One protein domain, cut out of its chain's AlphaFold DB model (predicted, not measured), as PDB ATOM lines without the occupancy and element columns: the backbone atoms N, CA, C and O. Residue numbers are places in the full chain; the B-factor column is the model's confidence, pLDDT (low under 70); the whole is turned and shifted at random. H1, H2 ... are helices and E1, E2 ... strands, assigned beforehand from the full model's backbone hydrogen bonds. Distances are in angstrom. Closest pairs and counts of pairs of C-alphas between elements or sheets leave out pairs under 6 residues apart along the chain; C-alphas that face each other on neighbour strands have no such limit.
ATOM      1  N   LEU A 438     231.323 256.296 307.678       89.94
ATOM      2  CA  LEU A 438     232.274 255.519 308.474       89.94
ATOM      3  C   LEU A 438     232.882 254.375 307.654       89.94
ATOM      4  O   LEU A 438     232.178 253.603 307.010       89.94
ATOM      5  N   SER A 439     234.205 254.232 307.722       93.12
ATOM      6  CA  SER A 439     234.930 253.102 307.129       93.12
ATOM      7  C   SER A 439     236.041 252.610 308.052       93.12
ATOM      8  O   SER A 439     236.639 253.397 308.786       93.12
ATOM      9  N   VAL A 440     236.305 251.300 308.032       94.81
ATOM     10  CA  VAL A 440     237.262 250.634 308.929       94.81
ATOM     11  C   VAL A 440     238.268 249.822 308.120       94.81
ATOM     12  O   VAL A 440     237.908 249.090 307.202       94.81
ATOM     13  N   GLN A 441     239.543 249.934 308.479       94.88
ATOM     14  CA  GLN A 441     240.659 249.219 307.866       94.88
ATOM     15  C   GLN A 441     241.576 248.688 308.972       94.88
ATOM     16  O   GLN A 441     241.800 249.374 309.966       94.88
ATOM     17  N   ARG A 442     242.155 247.490 308.811       94.81
ATOM     18  CA  ARG A 442     243.185 246.991 309.739       94.81
ATOM     19  C   ARG A 442     244.589 247.129 309.157       94.81
ATOM     20  O   ARG A 442     244.855 246.701 308.028       94.81
ATOM     21  N   LEU A 443     245.490 247.689 309.959       92.25
ATOM     22  CA  LEU A 443     246.865 248.053 309.617       92.25
ATOM     23  C   LEU A 443     247.880 247.429 310.586       92.25
ATOM     24  O   LEU A 443     247.521 246.886 311.635       92.25
ATOM     25  N   GLY A 444     249.160 247.543 310.231       89.00
ATOM     26  CA  GLY A 444     250.277 247.130 311.074       89.00
ATOM     27  C   GLY A 444     250.510 245.614 311.133       89.00
ATOM     28  O   GLY A 444     249.722 244.822 310.595       89.00
ATOM     29  N   PRO A 445     251.583 245.195 311.828       89.25
ATOM     30  CA  PRO A 445     251.981 243.800 311.923       89.25
ATOM     31  C   PRO A 445     250.859 242.977 312.552       89.25
ATOM     32  O   PRO A 445     250.262 243.372 313.557       89.25
ATOM     33  N   ARG A 446     250.553 241.830 311.935       89.62
ATOM     34  CA  ARG A 446     249.464 240.924 312.349       89.62
ATOM     35  C   ARG A 446     248.095 241.626 312.478       89.62
ATOM     36  O   ARG A 446     247.248 241.166 313.235       89.62
ATOM     37  N   LYS A 447     247.883 242.731 311.741       91.69
ATOM     38  CA  LYS A 447     246.651 243.543 311.737       91.69
ATOM     39  C   LYS A 447     246.272 244.132 313.110       91.69
ATOM     40  O   LYS A 447     245.097 244.330 313.407       91.69
ATOM     41  N   ALA A 448     247.279 244.446 313.929       91.06
ATOM     42  CA  ALA A 448     247.136 244.873 315.324       91.06
ATOM     43  C   ALA A 448     246.677 246.336 315.558       91.06
ATOM     44  O   ALA A 448     246.655 246.768 316.714       91.06
ATOM     45  N   LEU A 449     246.339 247.095 314.506       95.50
ATOM     46  CA  LEU A 449     245.776 248.452 314.576       95.50
ATOM     47  C   LEU A 449     244.481 248.552 313.760       95.50
ATOM     48  O   LEU A 449     244.474 248.243 312.568       95.50
ATOM     49  N   GLY A 450     243.416 249.065 314.378       96.75
ATOM     50  CA  GLY A 450     242.210 249.522 313.691       96.75
ATOM     51  C   GLY A 450     242.345 250.981 313.253       96.75
ATOM     52  O   GLY A 450     242.701 251.849 314.046       96.75
ATOM     53  N   ARG A 451     242.054 251.264 311.990       96.44
ATOM     54  CA  ARG A 451     241.949 252.609 311.423       96.44
ATOM     55  C   ARG A 451     240.482 252.859 311.102       96.44
ATOM     56  O   ARG A 451     239.947 252.203 310.212       96.44
ATOM     57  N   ILE A 452     239.848 253.774 311.827       96.44
ATOM     58  CA  ILE A 452     238.460 254.199 311.596       96.44
ATOM     59  C   ILE A 452     238.508 255.575 310.934       96.44
ATOM     60  O   ILE A 452     239.222 256.452 311.410       96.44
ATOM     61  N   VAL A 453     237.761 255.778 309.852       94.62
ATOM     62  CA  VAL A 453     237.688 257.057 309.134       94.62
ATOM     63  C   VAL A 453     236.246 257.552 309.104       94.62
ATOM     64  O   VAL A 453     235.356 256.798 308.718       94.62
ATOM     65  N   VAL A 454     236.035 258.815 309.477       93.69
ATOM     66  CA  VAL A 454     234.746 259.526 309.482       93.69
ATOM     67  C   VAL A 454     234.836 260.711 308.519       93.69
ATOM     68  O   VAL A 454     235.793 261.483 308.571       93.69
ATOM     69  N   LYS A 455     233.847 260.850 307.629       88.19
ATOM     70  CA  LYS A 455     233.817 261.842 306.532       88.19
ATOM     71  C   LYS A 455     232.632 262.813 306.595       88.19
ATOM     72  O   LYS A 455     232.666 263.859 305.953       88.19
ATOM     73  N   GLY A 456     231.582 262.463 307.334       83.81
ATOM     74  CA  GLY A 456     230.356 263.248 307.490       83.81
ATOM     75  C   GLY A 456     230.174 263.805 308.903       83.81
ATOM     76  O   GLY A 456     231.145 264.002 309.635       83.81
ATOM     77  N   ASP A 457     228.929 264.082 309.289       81.75
ATOM     78  CA  ASP A 457     228.654 264.535 310.659       81.75
ATOM     79  C   ASP A 457     228.915 263.400 311.647       81.75
ATOM     80  O   ASP A 457     228.534 262.253 311.414       81.75
ATOM     81  N   PHE A 458     229.499 263.758 312.780       86.44
ATOM     82  CA  PHE A 458     229.552 262.947 313.975       86.44
ATOM     83  C   PHE A 458     228.624 263.586 315.012       86.44
ATOM     84  O   PHE A 458     228.871 264.695 315.492       86.44
ATOM     85  N   ASP A 459     227.513 262.905 315.286       82.44
ATOM     86  CA  ASP A 459     226.490 263.304 316.251       82.44
ATOM     87  C   ASP A 459     226.329 262.242 317.350       82.44
ATOM     88  O   ASP A 459     227.087 261.271 317.424       82.44
ATOM     89  N   SER A 460     225.357 262.436 318.241       80.38
ATOM     90  CA  SER A 460     225.135 261.559 319.388       80.38
ATOM     91  C   SER A 460     224.857 260.102 318.989       80.38
ATOM     92  O   SER A 460     225.353 259.209 319.665       80.38
ATOM     93  N   LEU A 461     224.143 259.828 317.884       84.06
ATOM     94  CA  LEU A 461     223.980 258.448 317.393       84.06
ATOM     95  C   LEU A 461     225.303 257.899 316.854       84.06
ATOM     96  O   LEU A 461     225.630 256.733 317.079       84.06
ATOM     97  N   GLY A 462     226.092 258.758 316.205       87.94
ATOM     98  CA  GLY A 462     227.448 258.434 315.772       87.94
ATOM     99  C   GLY A 462     228.371 257.978 316.910       87.94
ATOM    100  O   GLY A 462     229.217 257.111 316.691       87.94
ATOM    101  N   ALA A 463     228.169 258.473 318.136       88.31
ATOM    102  CA  ALA A 463     228.882 257.998 319.326       88.31
ATOM    103  C   ALA A 463     228.582 256.522 319.646       88.31
ATOM    104  O   ALA A 463     229.501 255.763 319.952       88.31
ATOM    105  N   GLY A 464     227.314 256.104 319.525       87.25
ATOM    106  CA  GLY A 464     226.899 254.702 319.658       87.25
ATOM    107  C   GLY A 464     227.488 253.827 318.553       87.25
ATOM    108  O   GLY A 464     228.173 252.849 318.834       87.25
ATOM    109  N   VAL A 465     227.337 254.255 317.296       90.44
ATOM    110  CA  VAL A 465     227.897 253.568 316.117       90.44
ATOM    111  C   VAL A 465     229.417 253.377 316.216       90.44
ATOM    112  O   VAL A 465     229.932 252.340 315.792       90.44
ATOM    113  N   LEU A 466     230.139 254.359 316.766       92.56
ATOM    114  CA  LEU A 466     231.573 254.261 317.032       92.56
ATOM    115  C   LEU A 466     231.875 253.246 318.143       92.56
ATOM    116  O   LEU A 466     232.794 252.449 317.976       92.56
ATOM    117  N   ALA A 467     231.115 253.247 319.243       89.38
ATOM    118  CA  ALA A 467     231.294 252.292 320.336       89.38
ATOM    119  C   ALA A 467     231.114 250.839 319.858       89.38
ATOM    120  O   ALA A 467     232.025 250.034 320.049       89.38
ATOM    121  N   ASP A 468     230.038 250.545 319.114       88.88
ATOM    122  CA  ASP A 468     229.797 249.228 318.498       88.88
ATOM    123  C   ASP A 468     230.995 248.751 317.660       88.88
ATOM    124  O   ASP A 468     231.345 247.571 317.630       88.88
ATOM    125  N   GLU A 469     231.619 249.668 316.917       93.62
ATOM    126  CA  GLU A 469     232.727 249.357 316.015       93.62
ATOM    127  C   GLU A 469     234.046 249.120 316.769       93.62
ATOM    128  O   GLU A 469     234.866 248.296 316.359       93.62
ATOM    129  N   LEU A 470     234.233 249.793 317.907       92.81
ATOM    130  CA  LEU A 470     235.345 249.544 318.824       92.81
ATOM    131  C   LEU A 470     235.171 248.210 319.566       92.81
ATOM    132  O   LEU A 470     236.151 247.481 319.734       92.81
ATOM    133  N   ASP A 471     233.946 247.835 319.936       90.50
ATOM    134  CA  ASP A 471     233.657 246.526 320.530       90.50
ATOM    135  C   ASP A 471     233.900 245.380 319.531       90.50
ATOM    136  O   ASP A 471     234.565 244.399 319.873       90.50
ATOM    137  N   LYS A 472     233.511 245.529 318.254       93.88
ATOM    138  CA  LYS A 472     233.890 244.571 317.190       93.88
ATOM    139  C   LYS A 472     235.408 244.428 317.054       93.88
ATOM    140  O   LYS A 472     235.927 243.312 317.045       93.88
ATOM    141  N   LEU A 473     236.134 245.546 316.965       94.81
ATOM    142  CA  LEU A 473     237.596 245.540 316.838       94.81
ATOM    143  C   LEU A 473     238.269 244.871 318.047       94.81
ATOM    144  O   LEU A 473     239.201 244.080 317.881       94.81
ATOM    145  N   THR A 474     237.791 245.131 319.264       91.81
ATOM    146  CA  THR A 474     238.364 244.522 320.473       91.81
ATOM    147  C   THR A 474     237.995 243.045 320.632       91.81
ATOM    148  O   THR A 474     238.842 242.271 321.086       91.81
ATOM    149  N   ALA A 475     236.825 242.605 320.151       93.75
ATOM    150  CA  ALA A 475     236.492 241.185 319.998       93.75
ATOM    151  C   ALA A 475     237.436 240.471 319.005       93.75
ATOM    152  O   ALA A 475     237.899 239.358 319.271       93.75
ATOM    153  N   GLU A 476     237.843 241.147 317.923       93.62
ATOM    154  CA  GLU A 476     238.929 240.709 317.028       93.62
ATOM    155  C   GLU A 476     240.348 240.853 317.633       93.62
ATOM    156  O   GLU A 476     241.348 240.639 316.943       93.62
ATOM    157  N   LYS A 477     240.462 241.170 318.932       91.31
ATOM    158  CA  LYS A 477     241.712 241.349 319.701       91.31
ATOM    159  C   LYS A 477     242.566 242.544 319.257       91.31
ATOM    160  O   LYS A 477     243.753 242.619 319.592       91.31
ATOM    161  N   VAL A 478     241.981 243.511 318.549       93.44
ATOM    162  CA  VAL A 478     242.634 244.780 318.212       93.44
ATOM    163  C   VAL A 478     242.626 245.687 319.446       93.44
ATOM    164  O   VAL A 478     241.585 246.166 319.878       93.44
ATOM    165  N   VAL A 479     243.806 245.941 320.017       91.50
ATOM    166  CA  VAL A 479     243.987 246.768 321.235       91.50
ATOM    167  C   VAL A 479     244.519 248.178 320.941       91.50
ATOM    168  O   VAL A 479     245.041 248.849 321.834       91.50
ATOM    169  N   ARG A 480     244.450 248.609 319.676       93.00
ATOM    170  CA  ARG A 480     244.954 249.900 319.183       93.00
ATOM    171  C   ARG A 480     244.009 250.459 318.132       93.00
ATOM    172  O   ARG A 480     243.679 249.734 317.196       93.00
ATOM    173  N   VAL A 481     243.638 251.732 318.235       95.44
ATOM    174  CA  VAL A 481     242.806 252.419 317.240       95.44
ATOM    175  C   VAL A 481     243.328 253.823 316.931       95.44
ATOM    176  O   VAL A 481     243.744 254.562 317.823       95.44
ATOM    177  N   VAL A 482     243.277 254.189 315.648       95.44
ATOM    178  CA  VAL A 482     243.415 255.558 315.136       95.44
ATOM    179  C   VAL A 482     242.087 255.943 314.478       95.44
ATOM    180  O   VAL A 482     241.682 255.328 313.491       95.44
ATOM    181  N   LEU A 483     241.414 256.951 315.030       95.69
ATOM    182  CA  LEU A 483     240.188 257.555 314.510       95.69
ATOM    183  C   LEU A 483     240.538 258.818 313.707       95.69
ATOM    184  O   LEU A 483     241.193 259.729 314.213       95.69
ATOM    185  N   VAL A 484     240.118 258.871 312.446       94.06
ATOM    186  CA  VAL A 484     240.500 259.908 311.484       94.06
ATOM    187  C   VAL A 484     239.273 260.673 311.020       94.06
ATOM    188  O   VAL A 484     238.412 260.114 310.344       94.06
ATOM    189  N   PHE A 485     239.227 261.966 311.318       91.69
ATOM    190  CA  PHE A 485     238.242 262.872 310.743       91.69
ATOM    191  C   PHE A 485     238.781 263.435 309.418       91.69
ATOM    192  O   PHE A 485     239.914 263.919 309.336       91.69
ATOM    193  N   GLN A 486     237.992 263.319 308.350       86.94
ATOM    194  CA  GLN A 486     238.326 263.801 307.010       86.94
ATOM    195  C   GLN A 486     237.278 264.820 306.544       86.94
ATOM    196  O   GLN A 486     236.085 264.528 306.630       86.94
ATOM    197  N   PRO A 487     237.676 265.993 306.008       78.88
ATOM    198  CA  PRO A 487     236.732 266.950 305.436       78.88
ATOM    199  C   PRO A 487     235.778 266.283 304.425       78.88
ATOM    200  O   PRO A 487     236.235 265.465 303.624       78.88
ATOM    201  N   PRO A 488     234.473 266.618 304.436       78.88
ATOM    202  CA  PRO A 488     233.833 267.723 305.158       78.88
ATOM    203  C   PRO A 488     233.275 267.360 306.556       78.88
ATOM    204  O   PRO A 488     232.268 267.943 306.963       78.88
ATOM    205  N   SER A 489     233.891 266.419 307.290       83.75
ATOM    206  CA  SER A 489     233.403 265.939 308.596       83.75
ATOM    207  C   SER A 489     233.161 267.039 309.635       83.75
ATOM    208  O   SER A 489     233.955 267.978 309.731       83.75
ATOM    209  N   ARG A 490     232.120 266.888 310.466       82.50
ATOM    210  CA  ARG A 490     231.683 267.904 311.445       82.50
ATOM    211  C   ARG A 490     231.390 267.303 312.815       82.50
ATOM    212  O   ARG A 490     230.886 266.189 312.891       82.50
ATOM    213  N   ILE A 491     231.596 268.084 313.871       83.88
ATOM    214  CA  ILE A 491     231.003 267.863 315.196       83.88
ATOM    215  C   ILE A 491     230.235 269.141 315.535       83.88
ATOM    216  O   ILE A 491     230.820 270.219 315.532       83.88
ATOM    217  N   ASN A 492     228.930 269.037 315.796       72.50
ATOM    218  CA  ASN A 492     228.093 270.202 316.129       72.50
ATOM    219  C   ASN A 492     227.868 270.366 317.645       72.50
ATOM    220  O   ASN A 492     227.393 271.410 318.081       72.50
ATOM    221  N   ASP A 493     228.222 269.356 318.445       75.81
ATOM    222  CA  ASP A 493     228.004 269.316 319.893       75.81
ATOM    223  C   ASP A 493     229.326 269.416 320.677       75.81
ATOM    224  O   ASP A 493     230.261 268.635 320.481       75.81
ATOM    225  N   TYR A 494     229.388 270.378 321.601       77.94
ATOM    226  CA  TYR A 494     230.514 270.573 322.515       77.94
ATOM    227  C   TYR A 494     230.660 269.448 323.547       77.94
ATOM    228  O   TYR A 494     231.785 269.141 323.939       77.94
ATOM    229  N   GLN A 495     229.568 268.806 323.975       77.88
ATOM    230  CA  GLN A 495     229.637 267.685 324.915       77.88
ATOM    231  C   GLN A 495     230.285 266.468 324.243       77.88
ATOM    232  O   GLN A 495     231.210 265.879 324.802       77.88
ATOM    233  N   LEU A 496     229.875 266.154 323.011       82.50
ATOM    234  CA  LEU A 496     230.455 265.086 322.192       82.50
ATOM    235  C   LEU A 496     231.941 265.321 321.850       82.50
ATOM    236  O   LEU A 496     232.752 264.396 321.921       82.50
ATOM    237  N   PHE A 497     232.320 266.562 321.526       86.00
ATOM    238  CA  PHE A 497     233.719 266.958 321.305       86.00
ATOM    239  C   PHE A 497     234.584 266.764 322.559       86.00
ATOM    240  O   PHE A 497     235.678 266.200 322.474       86.00
ATOM    241  N   ASN A 498     234.083 267.179 323.727       83.38
ATOM    242  CA  ASN A 498     234.782 267.006 324.999       83.38
ATOM    243  C   ASN A 498     234.899 265.520 325.381       83.38
ATOM    244  O   ASN A 498     235.994 265.080 325.722       83.38
ATOM    245  N   TRP A 499     233.826 264.731 325.240       85.50
ATOM    246  CA  TRP A 499     233.833 263.280 325.485       85.50
ATOM    247  C   TRP A 499     234.902 262.554 324.657       85.50
ATOM    248  O   TRP A 499     235.637 261.724 325.199       85.50
ATOM    249  N   LEU A 500     235.054 262.905 323.374       87.31
ATOM    250  CA  LEU A 500     236.134 262.373 322.541       87.31
ATOM    251  C   LEU A 500     237.516 262.735 323.108       87.31
ATOM    252  O   LEU A 500     238.356 261.849 323.275       87.31
ATOM    253  N   GLN A 501     237.771 264.011 323.427       83.62
ATOM    254  CA  GLN A 501     239.068 264.435 323.977       83.62
ATOM    255  C   GLN A 501     239.391 263.767 325.319       83.62
ATOM    256  O   GLN A 501     240.524 263.330 325.527       83.62
ATOM    257  N   GLU A 502     238.412 263.655 326.217       80.94
ATOM    258  CA  GLU A 502     238.566 262.978 327.505       80.94
ATOM    259  C   GLU A 502     238.884 261.493 327.320       80.94
ATOM    260  O   GLU A 502     239.861 261.010 327.894       80.94
ATOM    261  N   SER A 503     238.164 260.811 326.426       78.50
ATOM    262  CA  SER A 503     238.368 259.390 326.118       78.50
ATOM    263  C   SER A 503     239.738 259.068 325.503       78.50
ATOM    264  O   SER A 503     240.199 257.930 325.571       78.50
ATOM    265  N   ALA A 504     240.421 260.055 324.918       74.38
ATOM    266  CA  ALA A 504     241.788 259.907 324.420       74.38
ATOM    267  C   ALA A 504     242.876 260.111 325.493       74.38
ATOM    268  O   ALA A 504     244.052 259.848 325.222       74.38
ATOM    269  N   ASN A 505     242.541 260.571 326.704       70.69
ATOM    270  CA  ASN A 505     243.551 260.847 327.725       70.69
ATOM    271  C   ASN A 505     244.085 259.559 328.384       70.69
ATOM    272  O   ASN A 505     243.316 258.772 328.938       70.69
ATOM    273  N   PRO A 506     245.420 259.366 328.463       54.72
ATOM    274  CA  PRO A 506     246.031 258.151 329.012       54.72
ATOM    275  C   PRO A 506     245.877 257.999 330.539       54.72
ATOM    276  O   PRO A 506     246.392 257.047 331.114       54.72
ATOM    277  N   GLY A 507     245.172 258.922 331.205       52.97
ATOM    278  CA  GLY A 507     244.843 258.857 332.632       52.97
ATOM    279  C   GLY A 507     243.672 257.930 332.982       52.97
ATOM    280  O   GLY A 507     243.274 257.896 334.143       52.97
ATOM    281  N   GLY A 508     243.089 257.216 332.011       45.78
ATOM    282  CA  GLY A 508     242.074 256.182 332.262       45.78
ATOM    283  C   GLY A 508     240.706 256.698 332.721       45.78
ATOM    284  O   GLY A 508     239.858 255.900 333.116       45.78
ATOM    285  N   ARG A 509     240.466 258.014 332.651       48.47
ATOM    286  CA  ARG A 509     239.128 258.590 332.815       48.47
ATOM    287  C   ARG A 509     238.311 258.359 331.545       48.47
ATOM    288  O   ARG A 509     238.142 259.270 330.743       48.47
ATOM    289  N   ASN A 510     237.723 257.168 331.431       54.84
ATOM    290  CA  ASN A 510     236.336 257.156 330.967       54.84
ATOM    291  C   ASN A 510     235.557 258.108 331.904       54.84
ATOM    292  O   ASN A 510     235.791 258.056 333.121       54.84
ATOM    293  N   PRO A 511     234.678 258.984 331.389       52.12
ATOM    294  CA  PRO A 511     233.748 259.711 332.246       52.12
ATOM    295  C   PRO A 511     232.962 258.722 333.122       52.12
ATOM    296  O   PRO A 511     232.817 257.547 332.777       52.12
ATOM    297  N   GLY A 512     232.528 259.180 334.301       52.72
ATOM    298  CA  GLY A 512     231.931 258.316 335.325       52.72
ATOM    299  C   GLY A 512     230.637 257.627 334.875       52.72
ATOM    300  O   GLY A 512     230.173 257.805 333.752       52.72
ATOM    301  N   GLN A 513     229.992 256.876 335.775       47.78
ATOM    302  CA  GLN A 513     228.720 256.199 335.455       47.78
ATOM    303  C   GLN A 513     227.582 257.161 335.039       47.78
ATOM    304  O   GLN A 513     226.588 256.720 334.475       47.78
ATOM    305  N   GLU A 514     227.763 258.470 335.240       54.38
ATOM    306  CA  GLU A 514     226.892 259.564 334.786       54.38
ATOM    307  C   GLU A 514     227.215 260.082 333.359       54.38
ATOM    308  O   GLU A 514     226.706 261.123 332.948       54.38
ATOM    309  N   SER A 515     228.073 259.395 332.590       66.44
ATOM    310  CA  SER A 515     228.400 259.767 331.203       66.44
ATOM    311  C   SER A 515     227.160 259.799 330.302       66.44
ATOM    312  O   SER A 515     226.377 258.852 330.277       66.44
ATOM    313  N   LEU A 516     227.030 260.852 329.486       70.06
ATOM    314  CA  LEU A 516     225.949 260.997 328.498       70.06
ATOM    315  C   LEU A 516     226.139 260.131 327.240       70.06
ATOM    316  O   LEU A 516     225.176 259.923 326.496       70.06
ATOM    317  N   PHE A 517     227.365 259.654 327.007       80.12
ATOM    318  CA  PHE A 517     227.793 258.892 325.830       80.12
ATOM    319  C   PHE A 517     228.473 257.573 326.246       80.12
ATOM    320  O   PHE A 517     228.881 257.449 327.411       80.12
ATOM    321  N   PRO A 518     228.631 256.597 325.331       83.44
ATOM    322  CA  PRO A 518     229.188 255.295 325.681       83.44
ATOM    323  C   PRO A 518     230.621 255.384 326.237       83.44
ATOM    324  O   PRO A 518     231.390 256.258 325.827       83.44
ATOM    325  N   PRO A 519     231.021 254.487 327.154       80.69
ATOM    326  CA  PRO A 519     232.419 254.361 327.550       80.69
ATOM    327  C   PRO A 519     233.245 253.791 326.390       80.69
ATOM    328  O   PRO A 519     232.798 252.883 325.691       80.69
ATOM    329  N   ILE A 520     234.480 254.264 326.215       84.56
ATOM    330  CA  ILE A 520     235.409 253.649 325.260       84.56
ATOM    331  C   ILE A 520     235.975 252.350 325.874       84.56
ATOM    332  O   ILE A 520     236.308 252.346 327.069       84.56
ATOM    333  N   PRO A 521     236.099 251.239 325.110       85.50
ATOM    334  CA  PRO A 521     236.534 249.952 325.655       85.50
ATOM    335  C   PRO A 521     237.926 250.006 326.298       85.50
ATOM    336  O   PRO A 521     238.937 250.227 325.633       85.50
ATOM    337  N   THR A 522     237.997 249.734 327.604       79.81
ATOM    338  CA  THR A 522     239.215 249.880 328.435       79.81
ATOM    339  C   THR A 522     240.354 248.915 328.085       79.81
ATOM    340  O   THR A 522     241.471 249.056 328.581       79.81
ATOM    341  N   ILE A 523     240.095 247.938 327.211       84.31
ATOM    342  CA  ILE A 523     241.095 247.035 326.630       84.31
ATOM    343  C   ILE A 523     241.940 247.710 325.527       84.31
ATOM    344  O   ILE A 523     243.028 247.221 325.200       84.31
ATOM    345  N   LEU A 524     241.485 248.843 324.974       86.62
ATOM    346  CA  LEU A 524     242.252 249.664 324.037       86.62
ATOM    347  C   LEU A 524     243.417 250.347 324.767       86.62
ATOM    348  O   LEU A 524     243.234 251.246 325.583       86.62
ATOM    349  N   ARG A 525     244.643 249.924 324.449       84.06
ATOM    350  CA  ARG A 525     245.882 250.471 325.030       84.06
ATOM    351  C   ARG A 525     246.319 251.765 324.351       84.06
ATOM    352  O   ARG A 525     246.949 252.611 324.978       84.06
ATOM    353  N   GLU A 526     245.994 251.894 323.068       87.88
ATOM    354  CA  GLU A 526     246.329 253.046 322.236       87.88
ATOM    355  C   GLU A 526     245.040 253.526 321.547       87.88
ATOM    356  O   GLU A 526     244.524 252.833 320.673       87.88
ATOM    357  N   PHE A 527     244.509 254.690 321.926       90.44
ATOM    358  CA  PHE A 527     243.375 255.330 321.245       90.44
ATOM    359  C   PHE A 527     243.805 256.724 320.786       90.44
ATOM    360  O   PHE A 527     244.141 257.577 321.603       90.44
ATOM    361  N   HIS A 528     243.880 256.932 319.475       91.69
ATOM    362  CA  HIS A 528     244.390 258.157 318.864       91.69
ATOM    363  C   HIS A 528     243.328 258.811 317.988       91.69
ATOM    364  O   HIS A 528     242.570 258.115 317.319       91.69
ATOM    365  N   MET A 529     243.340 260.140 317.916       92.25
ATOM    366  CA  MET A 529     242.506 260.911 316.995       92.25
ATOM    367  C   MET A 529     243.326 261.815 316.083       92.25
ATOM    368  O   MET A 529     244.361 262.350 316.481       92.25
ATOM    369  N   VAL A 530     242.817 262.012 314.869       90.69
ATOM    370  CA  VAL A 530     243.398 262.854 313.821       90.69
ATOM    371  C   VAL A 530     242.349 263.863 313.354       90.69
ATOM    372  O   VAL A 530     241.232 263.463 313.030       90.69
ATOM    373  N   ASN A 531     242.719 265.146 313.284       86.81
ATOM    374  CA  ASN A 531     241.895 266.242 312.737       86.81
ATOM    375  C   ASN A 531     240.513 266.441 313.396       86.81
ATOM    376  O   ASN A 531     239.557 266.807 312.716       86.81
ATOM    377  N   LEU A 532     240.401 266.206 314.709       87.62
ATOM    378  CA  LEU A 532     239.154 266.349 315.475       87.62
ATOM    379  C   LEU A 532     238.463 267.717 315.215       87.62
ATOM    380  O   LEU A 532     239.036 268.745 315.589       87.62
ATOM    381  N   PRO A 533     237.259 267.763 314.601       85.38
ATOM    382  CA  PRO A 533     236.590 269.019 314.259       85.38
ATOM    383  C   PRO A 533     236.164 269.812 315.500       85.38
ATOM    384  O   PRO A 533     235.532 269.259 316.398       85.38
ATOM    385  N   SER A 534     236.460 271.114 315.531       81.81
ATOM    386  CA  SER A 534     236.014 272.004 316.613       81.81
ATOM    387  C   SER A 534     234.555 272.441 316.407       81.81
ATOM    388  O   SER A 534     234.231 272.926 315.319       81.81
ATOM    389  N   PRO A 535     233.673 272.345 317.420       78.69
ATOM    390  CA  PRO A 535     232.272 272.731 317.287       78.69
ATOM    391  C   PRO A 535     232.075 274.204 316.921       78.69
ATOM    392  O   PRO A 535     232.836 275.082 317.326       78.69
ATOM    393  N   GLY A 536     231.034 274.479 316.133       64.19
ATOM    394  CA  GLY A 536     230.698 275.827 315.661       64.19
ATOM    395  C   GLY A 536     231.618 276.392 314.570       64.19
ATOM    396  O   GLY A 536     231.232 277.355 313.911       64.19
ATOM    397  N   GLN A 537     232.786 275.794 314.311       65.38
ATOM    398  CA  GLN A 537     233.585 276.135 313.135       65.38
ATOM    399  C   GLN A 537     232.935 275.542 311.878       65.38
ATOM    400  O   GLN A 537     232.484 274.396 311.871       65.38
ATOM    401  N   ALA A 538     232.892 276.319 310.793       59.06
ATOM    402  CA  ALA A 538     232.573 275.764 309.483       59.06
ATOM    403  C   ALA A 538     233.664 274.747 309.087       59.06
ATOM    404  O   ALA A 538     234.839 274.989 309.384       59.06
ATOM    405  N   PRO A 539     233.326 273.630 308.413       58.56
ATOM    406  CA  PRO A 539     234.355 272.773 307.838       58.56
ATOM    407  C   PRO A 539     235.185 273.584 306.826       58.56
ATOM    408  O   PRO A 539     234.634 274.491 306.191       58.56
ATOM    409  N   PRO A 540     236.479 273.266 306.640       56.25
ATOM    410  CA  PRO A 540     237.269 273.883 305.582       56.25
ATOM    411  C   PRO A 540     236.589 273.667 304.223       56.25
ATOM    412  O   PRO A 540     236.004 272.608 303.974       56.25
ATOM    413  N   ASP A 541     236.650 274.687 303.366       55.38
ATOM    414  CA  ASP A 541     236.061 274.677 302.024       55.38
ATOM    415  C   ASP A 541     236.568 273.455 301.236       55.38
ATOM    416  O   ASP A 541     237.780 273.317 301.078       55.38
TER     417      ASP A 541
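This is residues 438 to 541 of the 1164 residues of an uncharacterized protein of Planctomycetaceae bacterium (UniProt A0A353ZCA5). A twisted four-stranded sheet has the long helix H1 over one face, making two layers, while the shorter H2 only grazes the sheet. The 104 printed residues run E1, E2, H1, E3, H2, E4, under half of them in these elements; class mixed, mixed sheet E1 E2 E3 E4. It is compact, radius of gyration of the C-alphas 13.4 A, spans 39 by 33 by 22 A.

E1, residues 439 to 443, and E2, residues 449 to 454, form an antiparallel hairpin, N 441 to O 451 2.9 A. E3, residues 480 to 485, is parallel to E2, N 452 to O 482 2.9 A, and to E4, residues 526 to 530, N 483 to O 528 2.8 A. H1, residues 460 to 475, runs along E2, 18 degrees on the local plane, height over the sheet 10.2 A; C-alphas 450 and 473 are closest, 6.9 A. H2, residues 494 to 503, is close to H1 but not clearly touching, closest C-alphas 460 and 496, 7.0 A. E2, H1, E3 and E3, H2, E4 are strand-helix-strand units, parallel neighbour strands with a helix between, their crossovers right-handed. Every O i to N i+4 pair is within hydrogen-bond range in H2, 11 of 12 in H1.

E1 begins at C-alpha 439 (234.930, 253.102, 307.129); E4 ends at C-alpha 530 (243.398, 262.854, 313.821). H1 spans 23.3 A, E3 16.9 A.

The printed part has no cut; link H2 to E4 is long. Residues 506 to 515 and 536 to 541 have pLDDT under 70.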